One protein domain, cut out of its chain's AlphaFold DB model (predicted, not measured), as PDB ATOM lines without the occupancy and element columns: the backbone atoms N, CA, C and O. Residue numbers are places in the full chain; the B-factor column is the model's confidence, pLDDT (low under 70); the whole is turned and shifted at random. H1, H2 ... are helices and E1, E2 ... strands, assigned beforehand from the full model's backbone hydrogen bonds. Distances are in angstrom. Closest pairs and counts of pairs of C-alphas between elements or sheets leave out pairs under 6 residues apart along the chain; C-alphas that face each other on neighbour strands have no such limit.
ATOM      1  N   LEU A 611     142.142 174.875 185.116       89.69
ATOM      2  CA  LEU A 611     143.538 174.625 185.451       89.69
ATOM      3  C   LEU A 611     143.743 174.702 186.961       89.69
ATOM      4  O   LEU A 611     143.569 175.751 187.582       89.69
ATOM      5  N   MET A 612     144.182 173.591 187.547       91.75
ATOM      6  CA  MET A 612     144.523 173.511 188.962       91.75
ATOM      7  C   MET A 612     145.990 173.124 189.127       91.75
ATOM      8  O   MET A 612     146.401 172.042 188.719       91.75
ATOM      9  N   VAL A 613     146.775 174.004 189.743       94.88
ATOM     10  CA  VAL A 613     148.186 173.787 190.079       94.88
ATOM     11  C   VAL A 613     148.321 173.916 191.592       94.88
ATOM     12  O   VAL A 613     148.144 175.013 192.133       94.88
ATOM     13  N   ARG A 614     148.593 172.805 192.286       93.81
ATOM     14  CA  ARG A 614     148.697 172.808 193.751       93.81
ATOM     15  C   ARG A 614     149.873 172.036 194.321       93.81
ATOM     16  O   ARG A 614     150.298 171.025 193.762       93.81
ATOM     17  N   ASP A 615     150.341 172.495 195.477       89.56
ATOM     18  CA  ASP A 615     151.377 171.855 196.299       89.56
ATOM     19  C   ASP A 615     152.705 171.586 195.550       89.56
ATOM     20  O   ASP A 615     153.507 170.752 195.971       89.56
ATOM     21  N   CYS A 616     152.938 172.243 194.406       88.38
ATOM     22  CA  CYS A 616     154.091 171.988 193.544       88.38
ATOM     23  C   CYS A 616     155.324 172.789 193.983       88.38
ATOM     24  O   CYS A 616     155.218 173.935 194.421       88.38
ATOM     25  N   VAL A 617     156.513 172.214 193.785       88.56
ATOM     26  CA  VAL A 617     157.804 172.886 194.003       88.56
ATOM     27  C   VAL A 617     158.467 173.134 192.655       88.56
ATOM     28  O   VAL A 617     158.840 172.198 191.954       88.56
ATOM     29  N   ILE A 618     158.618 174.402 192.288       88.56
ATOM     30  CA  ILE A 618     159.084 174.844 190.976       88.56
ATOM     31  C   ILE A 618     160.345 175.688 191.181       88.56
ATOM     32  O   ILE A 618     160.303 176.740 191.812       88.56
ATOM     33  N   SER A 619     161.483 175.232 190.663       85.25
ATOM     34  CA  SER A 619     162.796 175.838 190.894       85.25
ATOM     35  C   SER A 619     163.591 175.974 189.598       85.25
ATOM     36  O   SER A 619     163.815 175.000 188.886       85.25
ATOM     37  N   ALA A 620     164.124 177.160 189.314       75.94
ATOM     38  CA  ALA A 620     164.998 177.354 188.155       75.94
ATOM     39  C   ALA A 620     166.397 176.709 188.332       75.94
ATOM     40  O   ALA A 620     167.222 176.730 187.420       75.94
ATOM     41  N   ARG A 621     166.682 176.124 189.509       70.50
ATOM     42  CA  ARG A 621     167.934 175.424 189.858       70.50
ATOM     43  C   ARG A 621     167.685 174.046 190.479       70.50
ATOM     44  O   ARG A 621     166.604 173.772 190.995       70.50
ATOM     45  N   LEU A 622     168.720 173.205 190.478       59.69
ATOM     46  CA  LEU A 622     168.734 171.895 191.133       59.69
ATOM     47  C   LEU A 622     168.591 172.042 192.659       59.69
ATOM     48  O   LEU A 622     169.460 172.623 193.314       59.69
ATOM     49  N   LEU A 623     167.536 171.462 193.237       53.84
ATOM     50  CA  LEU A 623     167.231 171.615 194.669       53.84
ATOM     51  C   LEU A 623     168.281 170.966 195.594       53.84
ATOM     52  O   LEU A 623     168.431 171.381 196.739       53.84
ATOM     53  N   ALA A 624     169.070 170.008 195.097       44.66
ATOM     54  CA  ALA A 624     170.153 169.375 195.859       44.66
ATOM     55  C   ALA A 624     171.295 170.341 196.255       44.66
ATOM     56  O   ALA A 624     172.072 170.029 197.154       44.66
ATOM     57  N   ALA A 625     171.392 171.522 195.630       38.72
ATOM     58  CA  ALA A 625     172.335 172.570 196.031       38.72
ATOM     59  C   ALA A 625     171.826 173.441 197.202       38.72
ATOM     60  O   ALA A 625     172.599 174.215 197.771       38.72
ATOM     61  N   ALA A 626     170.544 173.325 197.576       38.09
ATOM     62  CA  ALA A 626     169.866 174.188 198.546       38.09
ATOM     63  C   ALA A 626     170.022 173.744 200.018       38.09
ATOM     64  O   ALA A 626     169.187 174.060 200.859       38.09
ATOM     65  N   GLY A 627     171.120 173.061 200.363       38.00
ATOM     66  CA  GLY A 627     171.547 172.847 201.756       38.00
ATOM     67  C   GLY A 627     172.143 174.114 202.390       38.00
ATOM     68  O   GLY A 627     173.215 174.056 202.988       38.00
ATOM     69  N   ARG A 628     171.515 175.272 202.158       44.12
ATOM     70  CA  ARG A 628     172.000 176.621 202.480       44.12
ATOM     71  C   ARG A 628     170.830 177.510 202.895       44.12
ATOM     72  O   ARG A 628     169.695 177.246 202.511       44.12
ATOM     73  N   ASP A 629     171.131 178.584 203.621       48.16
ATOM     74  CA  ASP A 629     170.153 179.604 204.011       48.16
ATOM     75  C   ASP A 629     169.315 180.114 202.828       48.16
ATOM     76  O   ASP A 629     169.814 180.281 201.710       48.16
ATOM     77  N   LEU A 630     168.069 180.514 203.105       45.97
ATOM     78  CA  LEU A 630     167.227 181.229 202.135       45.97
ATOM     79  C   LEU A 630     167.948 182.477 201.583       45.97
ATOM     80  O   LEU A 630     167.822 182.811 200.406       45.97
ATOM     81  N   GLY A 631     168.778 183.114 202.418       48.50
ATOM     82  CA  GLY A 631     169.641 184.241 202.059       48.50
ATOM     83  C   GLY A 631     170.719 183.944 201.007       48.50
ATOM     84  O   GLY A 631     171.164 184.892 200.360       48.50
ATOM     85  N   ASP A 632     171.109 182.679 200.809       52.12
ATOM     86  CA  ASP A 632     172.063 182.232 199.781       52.12
ATOM     87  C   ASP A 632     171.357 181.867 198.460       52.12
ATOM     88  O   ASP A 632     171.931 182.060 197.389       52.12
ATOM     89  N   VAL A 633     170.102 181.393 198.502       51.62
ATOM     90  CA  VAL A 633     169.239 181.257 197.305       51.62
ATOM     91  C   VAL A 633     168.934 182.644 196.734       51.62
ATOM     92  O   VAL A 633     169.112 182.896 195.546       51.62
ATOM     93  N   LEU A 634     168.579 183.573 197.624       51.53
ATOM     94  CA  LEU A 634     168.368 184.996 197.364       51.53
ATOM     95  C   LEU A 634     169.633 185.757 196.901       51.53
ATOM     96  O   LEU A 634     169.539 186.934 196.560       51.53
ATOM     97  N   ALA A 635     170.834 185.174 196.962       51.00
ATOM     98  CA  ALA A 635     172.093 185.856 196.604       51.00
ATOM     99  C   ALA A 635     172.542 185.609 195.152       51.00
ATOM    100  O   ALA A 635     173.585 186.106 194.734       51.00
ATOM    101  N   GLN A 636     171.792 184.808 194.398       58.91
ATOM    102  CA  GLN A 636     172.172 184.339 193.067       58.91
ATOM    103  C   GLN A 636     171.304 184.993 191.984       58.91
ATOM    104  O   GLN A 636     170.190 185.440 192.256       58.91
ATOM    105  N   ASP A 637     171.791 184.993 190.743       63.78
ATOM    106  CA  ASP A 637     170.999 185.415 189.582       63.78
ATOM    107  C   ASP A 637     169.708 184.579 189.451       63.78
ATOM    108  O   ASP A 637     169.711 183.413 189.838       63.78
ATOM    109  N   ASP A 638     168.639 185.090 188.846       67.94
ATOM    110  CA  ASP A 638     167.444 184.325 188.463       67.94
ATOM    111  C   ASP A 638     167.591 183.808 187.013       67.94
ATOM    112  O   ASP A 638     167.402 184.588 186.072       67.94
ATOM    113  N   PRO A 639     167.938 182.520 186.783       67.12
ATOM    114  CA  PRO A 639     168.081 181.978 185.431       67.12
ATOM    115  C   PRO A 639     166.727 181.657 184.780       67.12
ATOM    116  O   PRO A 639     166.645 181.549 183.553       67.12
ATOM    117  N   GLY A 640     165.670 181.489 185.582       69.62
ATOM    118  CA  GLY A 640     164.319 181.189 185.120       69.62
ATOM    119  C   GLY A 640     163.582 182.430 184.611       69.62
ATOM    120  O   GLY A 640     163.745 183.528 185.143       69.62
ATOM    121  N   LEU A 641     162.733 182.258 183.598       76.69
ATOM    122  CA  LEU A 641     161.891 183.321 183.051       76.69
ATOM    123  C   LEU A 641     160.557 183.421 183.808       76.69
ATOM    124  O   LEU A 641     160.296 184.463 184.407       76.69
ATOM    125  N   ALA A 642     159.759 182.347 183.838       83.25
ATOM    126  CA  ALA A 642     158.527 182.275 184.628       83.25
ATOM    127  C   ALA A 642     158.330 180.905 185.303       83.25
ATOM    128  O   ALA A 642     158.532 179.860 184.679       83.25
ATOM    129  N   GLY A 643     157.924 180.904 186.576       87.00
ATOM    130  CA  GLY A 643     157.656 179.676 187.332       87.00
ATOM    131  C   GLY A 643     156.329 179.024 186.941       87.00
ATOM    132  O   GLY A 643     156.303 177.874 186.511       87.00
ATOM    133  N   ILE A 644     155.233 179.775 187.044       91.06
ATOM    134  CA  ILE A 644     153.911 179.401 186.526       91.06
ATOM    135  C   ILE A 644     153.439 180.534 185.614       91.06
ATOM    136  O   ILE A 644     153.361 181.675 186.060       91.06
ATOM    137  N   ALA A 645     153.120 180.234 184.358       88.44
ATOM    138  CA  ALA A 645     152.569 181.188 183.401       88.44
ATOM    139  C   ALA A 645     151.272 180.640 182.794       88.44
ATOM    140  O   ALA A 645     151.268 179.567 182.200       88.44
ATOM    141  N   VAL A 646     150.176 181.379 182.945       87.12
ATOM    142  CA  VAL A 646     148.849 181.061 182.405       87.12
ATOM    143  C   VAL A 646     148.456 182.206 181.478       87.12
ATOM    144  O   VAL A 646     147.930 183.222 181.924       87.12
ATOM    145  N   LEU A 647     148.794 182.075 180.194       80.12
ATOM    146  CA  LEU A 647     148.668 183.149 179.204       80.12
ATOM    147  C   LEU A 647     147.299 183.166 178.512       80.12
ATOM    148  O   LEU A 647     146.881 184.222 178.048       80.12
ATOM    149  N   LEU A 648     146.598 182.026 178.455       74.81
ATOM    150  CA  LEU A 648     145.223 181.926 177.951       74.81
ATOM    151  C   LEU A 648     144.483 180.758 178.628       74.81
ATOM    152  O   LEU A 648     144.974 179.630 178.626       74.81
ATOM    153  N   CYS A 649     143.317 181.036 179.213       77.62
ATOM    154  CA  CYS A 649     142.468 180.065 179.910       77.62
ATOM    155  C   CYS A 649     141.008 180.555 179.878       77.62
ATOM    156  O   CYS A 649     140.754 181.719 180.193       77.62
ATOM    157  N   ASP A 650     140.072 179.671 179.539       75.12
ATOM    158  CA  ASP A 650     138.659 179.987 179.258       75.12
ATOM    159  C   ASP A 650     137.725 179.570 180.420       75.12
ATOM    160  O   ASP A 650     136.529 179.858 180.419       75.12
ATOM    161  N   GLY A 651     138.262 178.857 181.415       77.69
ATOM    162  CA  GLY A 651     137.581 178.409 182.634       77.69
ATOM    163  C   GLY A 651     138.400 178.713 183.896       77.69
ATOM    164  O   GLY A 651     139.227 179.624 183.903       77.69
ATOM    165  N   SER A 652     138.141 177.999 184.997       86.56
ATOM    166  CA  SER A 652     138.624 178.425 186.319       86.56
ATOM    167  C   SER A 652     140.103 178.104 186.577       86.56
ATOM    168  O   SER A 652     140.571 176.987 186.341       86.56
ATOM    169  N   VAL A 653     140.839 179.075 187.132       89.56
ATOM    170  CA  VAL A 653     142.280 178.952 187.428       89.56
ATOM    171  C   VAL A 653     142.522 178.926 188.936       89.56
ATOM    172  O   VAL A 653     142.142 179.847 189.659       89.56
ATOM    173  N   ARG A 654     143.195 177.886 189.435       92.69
ATOM    174  CA  ARG A 654     143.534 177.722 190.859       92.69
ATOM    175  C   ARG A 654     145.017 177.422 191.025       92.69
ATOM    176  O   ARG A 654     145.463 176.325 190.703       92.69
ATOM    177  N   ILE A 655     145.764 178.382 191.562       94.56
ATOM    178  CA  ILE A 655     147.200 178.270 191.838       94.56
ATOM    179  C   ILE A 655     147.375 178.361 193.357       94.56
ATOM    180  O   ILE A 655     147.313 179.454 193.923       94.56
ATOM    181  N   VAL A 656     147.497 177.211 194.028       93.50
ATOM    182  CA  VAL A 656     147.365 177.118 195.495       93.50
ATOM    183  C   VAL A 656     148.517 176.359 196.159       93.50
ATOM    184  O   VAL A 656     148.789 175.218 195.801       93.50
ATOM    185  N   GLY A 657     149.168 176.947 197.167       85.62
ATOM    186  CA  GLY A 657     150.162 176.240 197.995       85.62
ATOM    187  C   GLY A 657     151.488 175.903 197.297       85.62
ATOM    188  O   GLY A 657     152.235 175.048 197.770       85.62
ATOM    189  N   ASN A 658     151.790 176.525 196.155       88.56
ATOM    190  CA  ASN A 658     152.995 176.222 195.378       88.56
ATOM    191  C   ASN A 658     154.208 177.015 195.880       88.56
ATOM    192  O   ASN A 658     154.081 178.156 196.317       88.56
ATOM    193  N   THR A 659     155.402 176.439 195.750       87.19
ATOM    194  CA  THR A 659     156.682 177.102 196.050       87.19
ATOM    195  C   THR A 659     157.442 177.366 194.750       87.19
ATOM    196  O   THR A 659     157.779 176.421 194.042       87.19
ATOM    197  N   VAL A 660     157.725 178.633 194.435       87.94
ATOM    198  CA  VAL A 660     158.361 179.078 193.184       87.94
ATOM    199  C   VAL A 660     159.670 179.815 193.479       87.94
ATOM    200  O   VAL A 660     159.662 180.854 194.138       87.94
ATOM    201  N   LEU A 661     160.796 179.295 192.980       85.25
ATOM    202  CA  LEU A 661     162.151 179.736 193.343       85.25
ATOM    203  C   LEU A 661     163.015 180.058 192.110       85.25
ATOM    204  O   LEU A 661     163.218 179.205 191.246       85.25
ATOM    205  N   GLY A 662     163.610 181.252 192.065       75.56
ATOM    206  CA  GLY A 662     164.681 181.575 191.107       75.56
ATOM    207  C   GLY A 662     164.234 182.011 189.701       75.56
ATOM    208  O   GLY A 662     165.003 181.873 188.744       75.56
ATOM    209  N   PHE A 663     162.988 182.474 189.546       80.31
ATOM    210  CA  PHE A 663     162.425 182.927 188.266       80.31
ATOM    211  C   PHE A 663     162.171 184.436 188.271       80.31
ATOM    212  O   PHE A 663     161.571 184.952 189.210       80.31
ATOM    213  N   ARG A 664     162.525 185.127 187.180       77.88
ATOM    214  CA  ARG A 664     162.284 186.569 186.973       77.88
ATOM    215  C   ARG A 664     160.828 186.961 187.278       77.88
ATOM    216  O   ARG A 664     160.591 187.950 187.978       77.88
ATOM    217  N   HIS A 665     159.879 186.154 186.805       81.25
ATOM    218  CA  HIS A 665     158.466 186.189 187.185       81.25
ATOM    219  C   HIS A 665     158.108 184.912 187.959       81.25
ATOM    220  O   HIS A 665     158.453 183.812 187.536       81.25
ATOM    221  N   GLY A 666     157.406 185.022 189.086       86.38
ATOM    222  CA  GLY A 666     157.008 183.844 189.860       86.38
ATOM    223  C   GLY A 666     155.766 183.179 189.274       86.38
ATOM    224  O   GLY A 666     155.838 182.089 188.706       86.38
ATOM    225  N   ILE A 667     154.637 183.871 189.400       90.00
ATOM    226  CA  ILE A 667     153.328 183.483 188.876       90.00
ATOM    227  C   ILE A 667     152.851 184.589 187.928       90.00
ATOM    228  O   ILE A 667     152.890 185.768 188.273       90.00
ATOM    229  N   VAL A 668     152.403 184.217 186.734       87.69
ATOM    230  CA  VAL A 668     151.856 185.122 185.717       87.69
ATOM    231  C   VAL A 668     150.506 184.580 185.272       87.69
ATOM    232  O   VAL A 668     150.413 183.427 184.857       87.69
ATOM    233  N   LEU A 669     149.468 185.406 185.361       85.56
ATOM    234  CA  LEU A 669     148.128 185.133 184.857       85.56
ATOM    235  C   LEU A 669     147.711 186.273 183.920       85.56
ATOM    236  O   LEU A 669     147.641 187.429 184.343       85.56
ATOM    237  N   GLY A 670     147.447 185.922 182.665       76.44
ATOM    238  CA  GLY A 670     147.308 186.849 181.548       76.44
ATOM    239  C   GLY A 670     148.650 187.267 180.940       76.44
ATOM    240  O   GLY A 670     149.716 186.960 181.470       76.44
ATOM    241  N   ASP A 671     148.593 187.962 179.804       68.25
ATOM    242  CA  ASP A 671     149.778 188.433 179.086       68.25
ATOM    243  C   ASP A 671     150.098 189.910 179.410       68.25
ATOM    244  O   ASP A 671     149.406 190.802 178.903       68.25
ATOM    245  N   PRO A 672     151.164 190.204 180.190       55.38
ATOM    246  CA  PRO A 672     151.582 191.577 180.479       55.38
ATOM    247  C   PRO A 672     152.133 192.317 179.246       55.38
ATOM    248  O   PRO A 672     152.369 193.524 179.317       55.38
ATOM    249  N   ALA A 673     152.366 191.632 178.116       50.69
ATOM    250  CA  ALA A 673     152.797 192.263 176.871       50.69
ATOM    251  C   ALA A 673     151.704 193.071 176.171       50.69
ATOM    252  O   ALA A 673     152.035 193.998 175.421       50.69
ATOM    253  N   SER A 674     150.438 192.704 176.371       47.19
ATOM    254  CA  SER A 674     149.347 193.127 175.500       47.19
ATOM    255  C   SER A 674     148.688 194.444 175.937       47.19
ATOM    256  O   SER A 674     148.292 194.620 177.079       47.19
ATOM    257  N   GLU A 675     148.495 195.362 174.983       35.97
ATOM    258  CA  GLU A 675     147.605 196.534 175.127       35.97
ATOM    259  C   GLU A 675     146.121 196.173 174.904       35.97
ATOM    260  O   GLU A 675     145.250 197.041 174.819       35.97
ATOM    261  N   ARG A 676     145.815 194.879 174.768       35.72
ATOM    262  CA  ARG A 676     144.438 194.385 174.753       35.72
ATOM    263  C   ARG A 676     143.933 194.329 176.201       35.72
ATOM    264  O   ARG A 676     144.743 194.123 177.103       35.72
ATOM    265  N   PRO A 677     142.616 194.455 176.455       37.84
ATOM    266  CA  PRO A 677     142.076 193.915 177.697       37.84
ATOM    267  C   PRO A 677     142.521 192.451 177.807       37.84
ATOM    268  O   PRO A 677     142.573 191.746 176.795       37.84
ATOM    269  N   GLY A 678     142.917 192.041 179.013       43.09
ATOM    270  CA  GLY A 678     143.492 190.718 179.248       43.09
ATOM    271  C   GLY A 678     142.550 189.570 178.875       43.09
ATOM    272  O   GLY A 678     141.391 189.783 178.525       43.09
ATOM    273  N   VAL A 679     143.077 188.348 178.984       45.62
ATOM    274  CA  VAL A 679     142.362 187.073 178.796       45.62
ATOM    275  C   VAL A 679     140.921 187.158 179.303       45.62
ATOM    276  O   VAL A 679     140.695 187.626 180.420       45.62
ATOM    277  N   GLU A 680     139.971 186.633 178.524       48.88
ATOM    278  CA  GLU A 680     138.550 186.480 178.889       48.88
ATOM    279  C   GLU A 680     138.361 185.374 179.965       48.88
ATOM    280  O   GLU A 680     137.518 184.489 179.856       48.88
ATOM    281  N   SER A 681     139.205 185.404 181.003       55.34
ATOM    282  CA  SER A 681     139.417 184.361 182.008       55.34
ATOM    283  C   SER A 681     138.491 184.551 183.219       55.34
ATOM    284  O   SER A 681     138.612 185.567 183.923       55.34
ATOM    285  N   PRO A 682     137.588 183.597 183.509       66.69
ATOM    286  CA  PRO A 682     136.723 183.653 184.684       66.69
ATOM    287  C   PRO A 682     137.459 183.226 185.970       66.69
ATOM    288  O   PRO A 682     138.503 182.583 185.932       66.69
ATOM    289  N   ASP A 683     136.882 183.572 187.127       80.31
ATOM    290  CA  ASP A 683     137.166 183.049 188.480       80.31
ATOM    291  C   ASP A 683     138.564 182.434 188.726       80.31
ATOM    292  O   ASP A 683     138.729 181.218 188.869       80.31
ATOM    293  N   ALA A 684     139.569 183.305 188.857       87.75
ATOM    294  CA  ALA A 684     140.942 182.930 189.189       87.75
ATOM    295  C   ALA A 684     141.294 183.147 190.676       87.75
ATOM    296  O   ALA A 684     140.955 184.176 191.266       87.75
ATOM    297  N   VAL A 685     142.029 182.201 191.273       92.31
ATOM    298  CA  VAL A 685     142.499 182.252 192.669       92.31
ATOM    299  C   VAL A 685     143.986 181.905 192.756       92.31
ATOM    300  O   VAL A 685     144.394 180.804 192.379       92.31
ATOM    301  N   ILE A 686     144.778 182.823 193.315       92.94
ATOM    302  CA  ILE A 686     146.202 182.644 193.628       92.94
ATOM    303  C   ILE A 686     146.358 182.730 195.154       92.94
ATOM    304  O   ILE A 686     146.275 183.824 195.719       92.94
ATOM    305  N   ALA A 687     146.525 181.587 195.831       92.25
ATOM    306  CA  ALA A 687     146.460 181.505 197.296       92.25
ATOM    307  C   ALA A 687     147.576 180.680 197.960       92.25
ATOM    308  O   ALA A 687     147.957 179.624 197.460       92.25
ATOM    309  N   HIS A 688     148.057 181.114 199.128       89.19
ATOM    310  CA  HIS A 688     149.040 180.386 199.954       89.19
ATOM    311  C   HIS A 688     150.364 180.018 199.241       89.19
ATOM    312  O   HIS A 688     151.049 179.083 199.655       89.19
ATOM    313  N   ASN A 689     150.734 180.691 198.143       88.38
ATOM    314  CA  ASN A 689     151.964 180.383 197.406       88.38
ATOM    315  C   ASN A 689     153.177 181.092 198.024       88.38
ATOM    316  O   ASN A 689     153.069 182.217 198.512       88.38
ATOM    317  N   VAL A 690     154.349 180.463 197.931       85.50
ATOM    318  CA  VAL A 690     155.644 181.020 198.345       85.50
ATOM    319  C   VAL A 690     156.455 181.357 197.096       85.50
ATOM    320  O   VAL A 690     156.764 180.465 196.311       85.50
ATOM    321  N   VAL A 691     156.820 182.624 196.890       84.88
ATOM    322  CA  VAL A 691     157.537 183.086 195.686       84.88
ATOM    323  C   VAL A 691     158.827 183.811 196.071       84.88
ATOM    324  O   VAL A 691     158.781 184.857 196.714       84.88
ATOM    325  N   VAL A 692     159.986 183.281 195.664       81.00
ATOM    326  CA  VAL A 692     161.309 183.790 196.078       81.00
ATOM    327  C   VAL A 692     162.218 184.037 194.869       81.00
ATOM    328  O   VAL A 692     162.424 183.143 194.045       81.00
ATOM    329  N   ARG A 693     162.781 185.249 194.771       73.94
ATOM    330  CA  ARG A 693     163.590 185.717 193.626       73.94
ATOM    331  C   ARG A 693     164.904 186.367 194.044       73.94
ATOM    332  O   ARG A 693     164.938 187.146 194.995       73.94
ATOM    333  N   GLY A 694     165.976 186.068 193.326       66.75
ATOM    334  CA  GLY A 694     167.299 186.626 193.565       66.75
ATOM    335  C   GLY A 694     167.512 187.963 192.854       66.75
ATOM    336  O   GLY A 694     166.846 188.968 193.137       66.75
ATOM    337  N   VAL A 695     168.503 187.980 191.964       58.38
ATOM    338  CA  VAL A 695     168.976 189.153 191.213       58.38
ATOM    339  C   VAL A 695     168.768 188.914 189.705       58.38
ATOM    340  O   VAL A 695     168.920 187.784 189.257       58.38
ATOM    341  N   PRO A 696     168.443 189.917 188.867       53.62
ATOM    342  CA  PRO A 696     168.331 189.694 187.426       53.62
ATOM    343  C   PRO A 696     169.651 189.222 186.802       53.62
ATOM    344  O   PRO A 696     170.653 189.932 186.873       53.62
ATOM    345  N   GLN A 697     169.639 188.066 186.126       49.50
ATOM    346  CA  GLN A 697     170.791 187.617 185.341       49.50
ATOM    347  C   GLN A 697     171.097 188.618 184.214       49.50
ATOM    348  O   GLN A 697     170.212 188.954 183.419       49.50
ATOM    349  N   PHE A 816     157.324 191.411 188.065       76.50
ATOM    350  CA  PHE A 816     156.593 191.153 189.306       76.50
ATOM    351  C   PHE A 816     156.671 189.679 189.725       76.50
ATOM    352  O   PHE A 816     156.784 188.790 188.879       76.50
ATOM    353  N   ALA A 817     156.636 189.412 191.034       82.69
ATOM    354  CA  ALA A 817     156.615 188.046 191.563       82.69
ATOM    355  C   ALA A 817     155.266 187.372 191.297       82.69
ATOM    356  O   ALA A 817     155.245 186.201 190.930       82.69
ATOM    357  N   ILE A 818     154.170 188.122 191.423       86.50
ATOM    358  CA  ILE A 818     152.848 187.740 190.923       86.50
ATOM    359  C   ILE A 818     152.366 188.837 189.967       86.50
ATOM    360  O   ILE A 818     152.308 190.002 190.352       86.50
ATOM    361  N   PHE A 819     152.004 188.476 188.739       84.94
ATOM    362  CA  PHE A 819     151.202 189.308 187.838       84.94
ATOM    363  C   PHE A 819     149.838 188.640 187.653       84.94
ATOM    364  O   PHE A 819     149.791 187.449 187.344       84.94
ATOM    365  N   ALA A 820     148.745 189.380 187.853       83.44
ATOM    366  CA  ALA A 820     147.390 188.845 187.752       83.44
ATOM    367  C   ALA A 820     146.439 189.784 186.994       83.44
ATOM    368  O   ALA A 820     146.088 190.857 187.486       83.44
ATOM    369  N   ALA A 821     145.969 189.329 185.832       79.12
ATOM    370  CA  ALA A 821     144.898 189.937 185.049       79.12
ATOM    371  C   ALA A 821     143.775 188.904 184.814       79.12
ATOM    372  O   ALA A 821     143.966 187.964 184.046       79.12
ATOM    373  N   ALA A 822     142.632 189.049 185.498       76.81
ATOM    374  CA  ALA A 822     141.461 188.164 185.369       76.81
ATOM    375  C   ALA A 822     140.191 188.808 185.965       76.81
ATOM    376  O   ALA A 822     140.259 189.385 187.056       76.81
ATOM    377  N   GLU A 823     139.026 188.644 185.316       73.25
ATOM    378  CA  GLU A 823     137.831 189.475 185.587       73.25
ATOM    379  C   GLU A 823     137.304 189.374 187.034       73.25
ATOM    380  O   GLU A 823     136.767 190.348 187.558       73.25
ATOM    381  N   ASN A 824     137.491 188.226 187.696       78.25
ATOM    382  CA  ASN A 824     137.062 187.971 189.080       78.25
ATOM    383  C   ASN A 824     138.223 187.623 190.037       78.25
ATOM    384  O   ASN A 824     137.986 187.045 191.108       78.25
ATOM    385  N   GLY A 825     139.464 187.956 189.661       83.44
ATOM    386  CA  GLY A 825     140.686 187.476 190.313       83.44
ATOM    387  C   GLY A 825     140.793 187.763 191.820       83.44
ATOM    388  O   GLY A 825     140.416 188.836 192.301       83.44
ATOM    389  N   ILE A 826     141.345 186.796 192.559       89.31
ATOM    390  CA  ILE A 826     141.659 186.872 193.995       89.31
ATOM    391  C   ILE A 826     143.131 186.488 194.213       89.31
ATOM    392  O   ILE A 826     143.558 185.419 193.774       89.31
ATOM    393  N   VAL A 827     143.884 187.319 194.943       90.31
ATOM    394  CA  VAL A 827     145.286 187.060 195.326       90.31
ATOM    395  C   VAL A 827     145.424 187.171 196.848       90.31
ATOM    396  O   VAL A 827     145.408 188.277 197.390       90.31
ATOM    397  N   ILE A 828     145.507 186.043 197.560       91.31
ATOM    398  CA  ILE A 828     145.436 186.023 199.036       91.31
ATOM    399  C   ILE A 828     146.483 185.146 199.720       91.31
ATOM    400  O   ILE A 828     146.849 184.093 199.212       91.31
ATOM    401  N   GLU A 829     146.926 185.552 200.910       88.69
ATOM    402  CA  GLU A 829     147.781 184.736 201.794       88.69
ATOM    403  C   GLU A 829     149.092 184.230 201.146       88.69
ATOM    404  O   GLU A 829     149.641 183.210 201.554       88.69
ATOM    405  N   ASN A 830     149.610 184.915 200.117       85.88
ATOM    406  CA  ASN A 830     150.872 184.548 199.466       85.88
ATOM    407  C   ASN A 830     152.072 185.198 200.174       85.88
ATOM    408  O   ASN A 830     152.014 186.367 200.555       85.88
ATOM    409  N   LEU A 831     153.180 184.462 200.274       83.50
ATOM    410  CA  LEU A 831     154.453 184.906 200.845       83.50
ATOM    411  C   LEU A 831     155.451 185.202 199.719       83.50
ATOM    412  O   LEU A 831     155.777 184.315 198.929       83.50
ATOM    413  N   ILE A 832     155.966 186.430 199.641       82.88
ATOM    414  CA  ILE A 832     156.811 186.882 198.529       82.88
ATOM    415  C   ILE A 832     158.115 187.507 199.038       82.88
ATOM    416  O   ILE A 832     158.089 188.467 199.803       82.88
ATOM    417  N   GLY A 833     159.259 187.005 198.557       77.62
ATOM    418  CA  GLY A 833     160.599 187.498 198.893       77.62
ATOM    419  C   GLY A 833     161.447 187.844 197.662       77.62
ATOM    420  O   GLY A 833     161.500 187.063 196.710       77.62
ATOM    421  N   TRP A 834     162.129 188.994 197.652       74.75
ATOM    422  CA  TRP A 834     163.045 189.359 196.556       74.75
ATOM    423  C   TRP A 834     164.190 190.291 196.980       74.75
ATOM    424  O   TRP A 834     164.105 190.956 198.011       74.75
ATOM    425  N   ARG A 835     165.268 190.340 196.179       68.75
ATOM    426  CA  ARG A 835     166.504 191.098 196.482       68.75
ATOM    427  C   ARG A 835     166.803 192.316 195.615       68.75
ATOM    428  O   ARG A 835     167.611 193.154 196.012       68.75
ATOM    429  N   SER A 836     166.205 192.424 194.430       66.62
ATOM    430  CA  SER A 836     166.511 193.506 193.485       66.62
ATOM    431  C   SER A 836     165.459 194.621 193.506       66.62
ATOM    432  O   SER A 836     164.272 194.313 193.454       66.62
ATOM    433  N   PRO A 837     165.840 195.915 193.492       58.44
ATOM    434  CA  PRO A 837     164.895 197.013 193.262       58.44
ATOM    435  C   PRO A 837     164.350 197.036 191.818       58.44
ATOM    436  O   PRO A 837     163.405 197.761 191.532       58.44
ATOM    437  N   LEU A 838     164.908 196.219 190.913       61.72
ATOM    438  CA  LEU A 838     164.372 195.968 189.568       61.72
ATOM    439  C   LEU A 838     163.229 194.928 189.565       61.72
ATOM    440  O   LEU A 838     162.770 194.510 188.501       61.72
ATOM    441  N   TYR A 839     162.750 194.532 190.749       68.38
ATOM    442  CA  TYR A 839     161.653 193.597 190.970       68.38
ATOM    443  C   TYR A 839     160.601 194.162 191.943       68.38
ATOM    444  O   TYR A 839     160.942 194.801 192.938       68.38
ATOM    445  N   GLY A 840     159.317 193.893 191.672       69.75
ATOM    446  CA  GLY A 840     158.178 194.264 192.535       69.75
ATOM    447  C   GLY A 840     157.359 193.052 192.981       69.75
ATOM    448  O   GLY A 840     157.439 191.999 192.348       69.75
ATOM    449  N   GLY A 841     156.587 193.167 194.060       79.00
ATOM    450  CA  GLY A 841     155.795 192.077 194.637       79.00
ATOM    451  C   GLY A 841     154.660 191.609 193.724       79.00
ATOM    452  O   GLY A 841     154.817 190.653 192.964       79.00
ATOM    453  N   ILE A 842     153.516 192.285 193.794       83.50
ATOM    454  CA  ILE A 842     152.286 191.940 193.077       83.50
ATOM    455  C   ILE A 842     151.929 193.059 192.084       83.50
ATOM    456  O   ILE A 842     151.933 194.240 192.431       83.50
ATOM    457  N   ALA A 843     151.567 192.692 190.857       80.12
ATOM    458  CA  ALA A 843     150.871 193.559 189.910       80.12
ATOM    459  C   ALA A 843     149.470 193.008 189.622       80.12
ATOM    460  O   ALA A 843     149.313 191.804 189.405       80.12
ATOM    461  N   VAL A 844     148.463 193.885 189.626       77.81
ATOM    462  CA  VAL A 844     147.057 193.530 189.386       77.81
ATOM    463  C   VAL A 844     146.397 194.428 188.346       77.81
ATOM    464  O   VAL A 844     146.471 195.657 188.407       77.81
ATOM    465  N   GLU A 845     145.711 193.801 187.397       73.56
ATOM    466  CA  GLU A 845     145.033 194.459 186.279       73.56
ATOM    467  C   GLU A 845     143.661 193.811 186.019       73.56
ATOM    468  O   GLU A 845     143.334 192.767 186.581       73.56
ATOM    469  N   ASN A 846     142.845 194.437 185.164       63.28
ATOM    470  CA  ASN A 846     141.687 193.814 184.502       63.28
ATOM    471  C   ASN A 846     140.778 192.936 185.397       63.28
ATOM    472  O   ASN A 846     140.549 191.767 185.103       63.28
ATOM    473  N   GLY A 847     140.225 193.518 186.469       67.25
ATOM    474  CA  GLY A 847     139.117 192.930 187.245       67.25
ATOM    475  C   GLY A 847     139.469 192.263 188.581       67.25
ATOM    476  O   GLY A 847     138.556 191.932 189.336       67.25
ATOM    477  N   VAL A 848     140.752 192.134 188.942       78.25
ATOM    478  CA  VAL A 848     141.153 191.601 190.260       78.25
ATOM    479  C   VAL A 848     140.481 192.383 191.399       78.25
ATOM    480  O   VAL A 848     140.713 193.578 191.582       78.25
ATOM    481  N   ARG A 849     139.653 191.683 192.185       82.31
ATOM    482  CA  ARG A 849     138.731 192.277 193.171       82.31
ATOM    483  C   ARG A 849     139.257 192.297 194.605       82.31
ATOM    484  O   ARG A 849     138.810 193.107 195.418       82.31
ATOM    485  N   LEU A 850     140.180 191.395 194.934       86.19
ATOM    486  CA  LEU A 850     140.704 191.220 196.289       86.19
ATOM    487  C   LEU A 850     142.196 190.884 196.260       86.19
ATOM    488  O   LEU A 850     142.590 189.872 195.680       86.19
ATOM    489  N   VAL A 851     142.993 191.696 196.957       88.69
ATOM    490  CA  VAL A 851     144.393 191.397 197.284       88.69
ATOM    491  C   VAL A 851     144.551 191.503 198.798       88.69
ATOM    492  O   VAL A 851     144.559 192.617 199.330       88.69
ATOM    493  N   ALA A 852     144.592 190.373 199.510       88.38
ATOM    494  CA  ALA A 852     144.519 190.402 200.973       88.38
ATOM    495  C   ALA A 852     145.345 189.354 201.730       88.38
ATOM    496  O   ALA A 852     145.481 188.216 201.293       88.38
ATOM    497  N   GLY A 853     145.877 189.740 202.893       82.88
ATOM    498  CA  GLY A 853     146.676 188.854 203.749       82.88
ATOM    499  C   GLY A 853     148.014 188.402 203.150       82.88
ATOM    500  O   GLY A 853     148.564 187.412 203.610       82.88
ATOM    501  N   ASN A 854     148.515 189.056 202.096       85.81
ATOM    502  CA  ASN A 854     149.795 188.699 201.476       85.81
ATOM    503  C   ASN A 854     150.966 189.352 202.230       85.81
ATOM    504  O   ASN A 854     150.884 190.522 202.608       85.81
ATOM    505  N   ASP A 855     152.068 188.617 202.357       80.62
ATOM    506  CA  ASP A 855     153.284 189.021 203.064       80.62
ATOM    507  C   ASP A 855     154.411 189.297 202.058       80.62
ATOM    508  O   ASP A 855     154.911 188.386 201.392       80.62
ATOM    509  N   LEU A 856     154.806 190.566 201.916       82.12
ATOM    510  CA  LEU A 856     155.695 191.051 200.857       82.12
ATOM    511  C   LEU A 856     156.999 191.614 201.447       82.12
ATOM    512  O   LEU A 856     156.992 192.677 202.070       82.12
ATOM    513  N   PHE A 857     158.125 190.931 201.220       76.62
ATOM    514  CA  PHE A 857     159.422 191.246 201.826       76.62
ATOM    515  C   PHE A 857     160.540 191.482 200.797       76.62
ATOM    516  O   PHE A 857     161.038 190.559 200.147       76.62
ATOM    517  N   PHE A 858     161.041 192.715 200.732       71.94
ATOM    518  CA  PHE A 858     162.351 192.996 200.153       71.94
ATOM    519  C   PHE A 858     163.456 192.620 201.150       71.94
ATOM    520  O   PHE A 858     163.499 193.133 202.269       71.94
ATOM    521  N   VAL A 859     164.388 191.768 200.730       64.88
ATOM    522  CA  VAL A 859     165.563 191.384 201.518       64.88
ATOM    523  C   VAL A 859     166.786 192.101 200.942       64.88
ATOM    524  O   VAL A 859     167.186 191.779 199.823       64.88
ATOM    525  N   PRO A 860     167.433 193.036 201.660       55.97
ATOM    526  CA  PRO A 860     168.619 193.704 201.132       55.97
ATOM    527  C   PRO A 860     169.758 192.703 200.837       55.97
ATOM    528  O   PRO A 860     169.883 191.678 201.526       55.97
ATOM    529  N   PRO A 861     170.590 192.958 199.807       52.44
ATOM    530  CA  PRO A 861     171.837 192.221 199.592       52.44
ATOM    531  C   PRO A 861     172.819 192.471 200.746       52.44
ATOM    532  O   PRO A 861     172.728 193.494 201.431       52.44
ATOM    533  N   ARG A 862     173.773 191.557 200.977       46.03
ATOM    534  CA  ARG A 862     174.875 191.834 201.914       46.03
ATOM    535  C   ARG A 862     175.799 192.870 201.265       46.03
ATOM    536  O   ARG A 862     175.938 192.904 200.048       46.03
ATOM    537  N   GLU A 863     176.481 193.683 202.070       41.19
ATOM    538  CA  GLU A 863     177.385 194.744 201.582       41.19
ATOM    539  C   GLU A 863     178.470 194.219 200.615       41.19
ATOM    540  O   GLU A 863     178.851 194.901 199.668       41.19
TER     541      GLU A 863
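What this domain is: This is residues 611 to 697 and 816 to 863 of the 1237 residues of the protein "Right-handed parallel beta-helix repeat-containing protein" of Elioraea sp. Yellowstone (UniProt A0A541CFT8). This is a solenoid: the chain winds in stacked turns, and the strands of successive turns line up as three parallel sheets round a narrow core. The sheets E1 E4 E7 E10 E13 and E2 E5 E8 E11 E14 meet at a bend, and the sheet E3 E6 E9 E12 is face to face with part of each; the short helix H1 lies off to one side. The printed part has 135 residues with fourteen named strands and one helix, H1, between E2 and E3, and the sheets stand in the orders just named. The class is mostly strand, though under half of the residues are in named elements; the whole is compact, with a radius of gyration of the C-alphas of 14.5 A and spans of 44 by 28 by 26 A.

Where its parts are: Find C-alpha 611 at (143.538, 174.625, 185.451), where E1, residues 611 to 614, begins. E2 is 617 to 619, H1 is 630 to 633, and E3, 640 to 646, runs 15.7 A. Next come E4, 653 to 656, E5, 659 to 661, and E6, 663 to 669, 14.9 A long. Then read E7, 684 to 687, and E8, 690 to 693. After the cut, E9, 816 to 821, begins at (156.593, 191.153, 189.306) and runs 12.5 A. E10 is 826 to 828, E11 is 831 to 834, and E12, 839 to 845, is the longest at 17.3 A. E13 is 850 to 852, and E14, 855 to 858, ends at (162.351, 192.996, 200.153).

How they stand to each other: Begin at E1, an edge strand, parallel to E4, with N 613 and O 654 2.8 A apart. E1 runs on into E2 at 91 degrees across a break of 2 residues. E2 and E5 are parallel, with N 618 and O 659 2.8 A apart. E3 and E6 are parallel, with N 646 and O 668 2.8 A apart. The three sheets form a stack of sheets, face to face in turn. Look from E6 to E8: their closest C-alphas, of Gly 666 and Val 691, are 5.9 A apart. E7 and E9 are near each other. H1 only grazes the sheet of E2, E5, E8, E11 and E14; it is too short for an O i to N i+4 pair, and its one O i to N i+3 pair is within hydrogen-bond range. The edge strand E13 is parallel to E10, with N 827 and O 850 3.0 A apart.

The domain as a whole: The farthest C-alphas, of Asp 650 and Glu 863, are 47.1 A apart. Residues 698 to 815 are not printed, and C-alphas 697 and 816 are 15.2 A apart across the cut. Of the links printed whole, E6 to E7 is long. Mean pLDDT of the printed part is 73.3; look for values under 70 at, among others, residues 622 to 640 and 671 to 682.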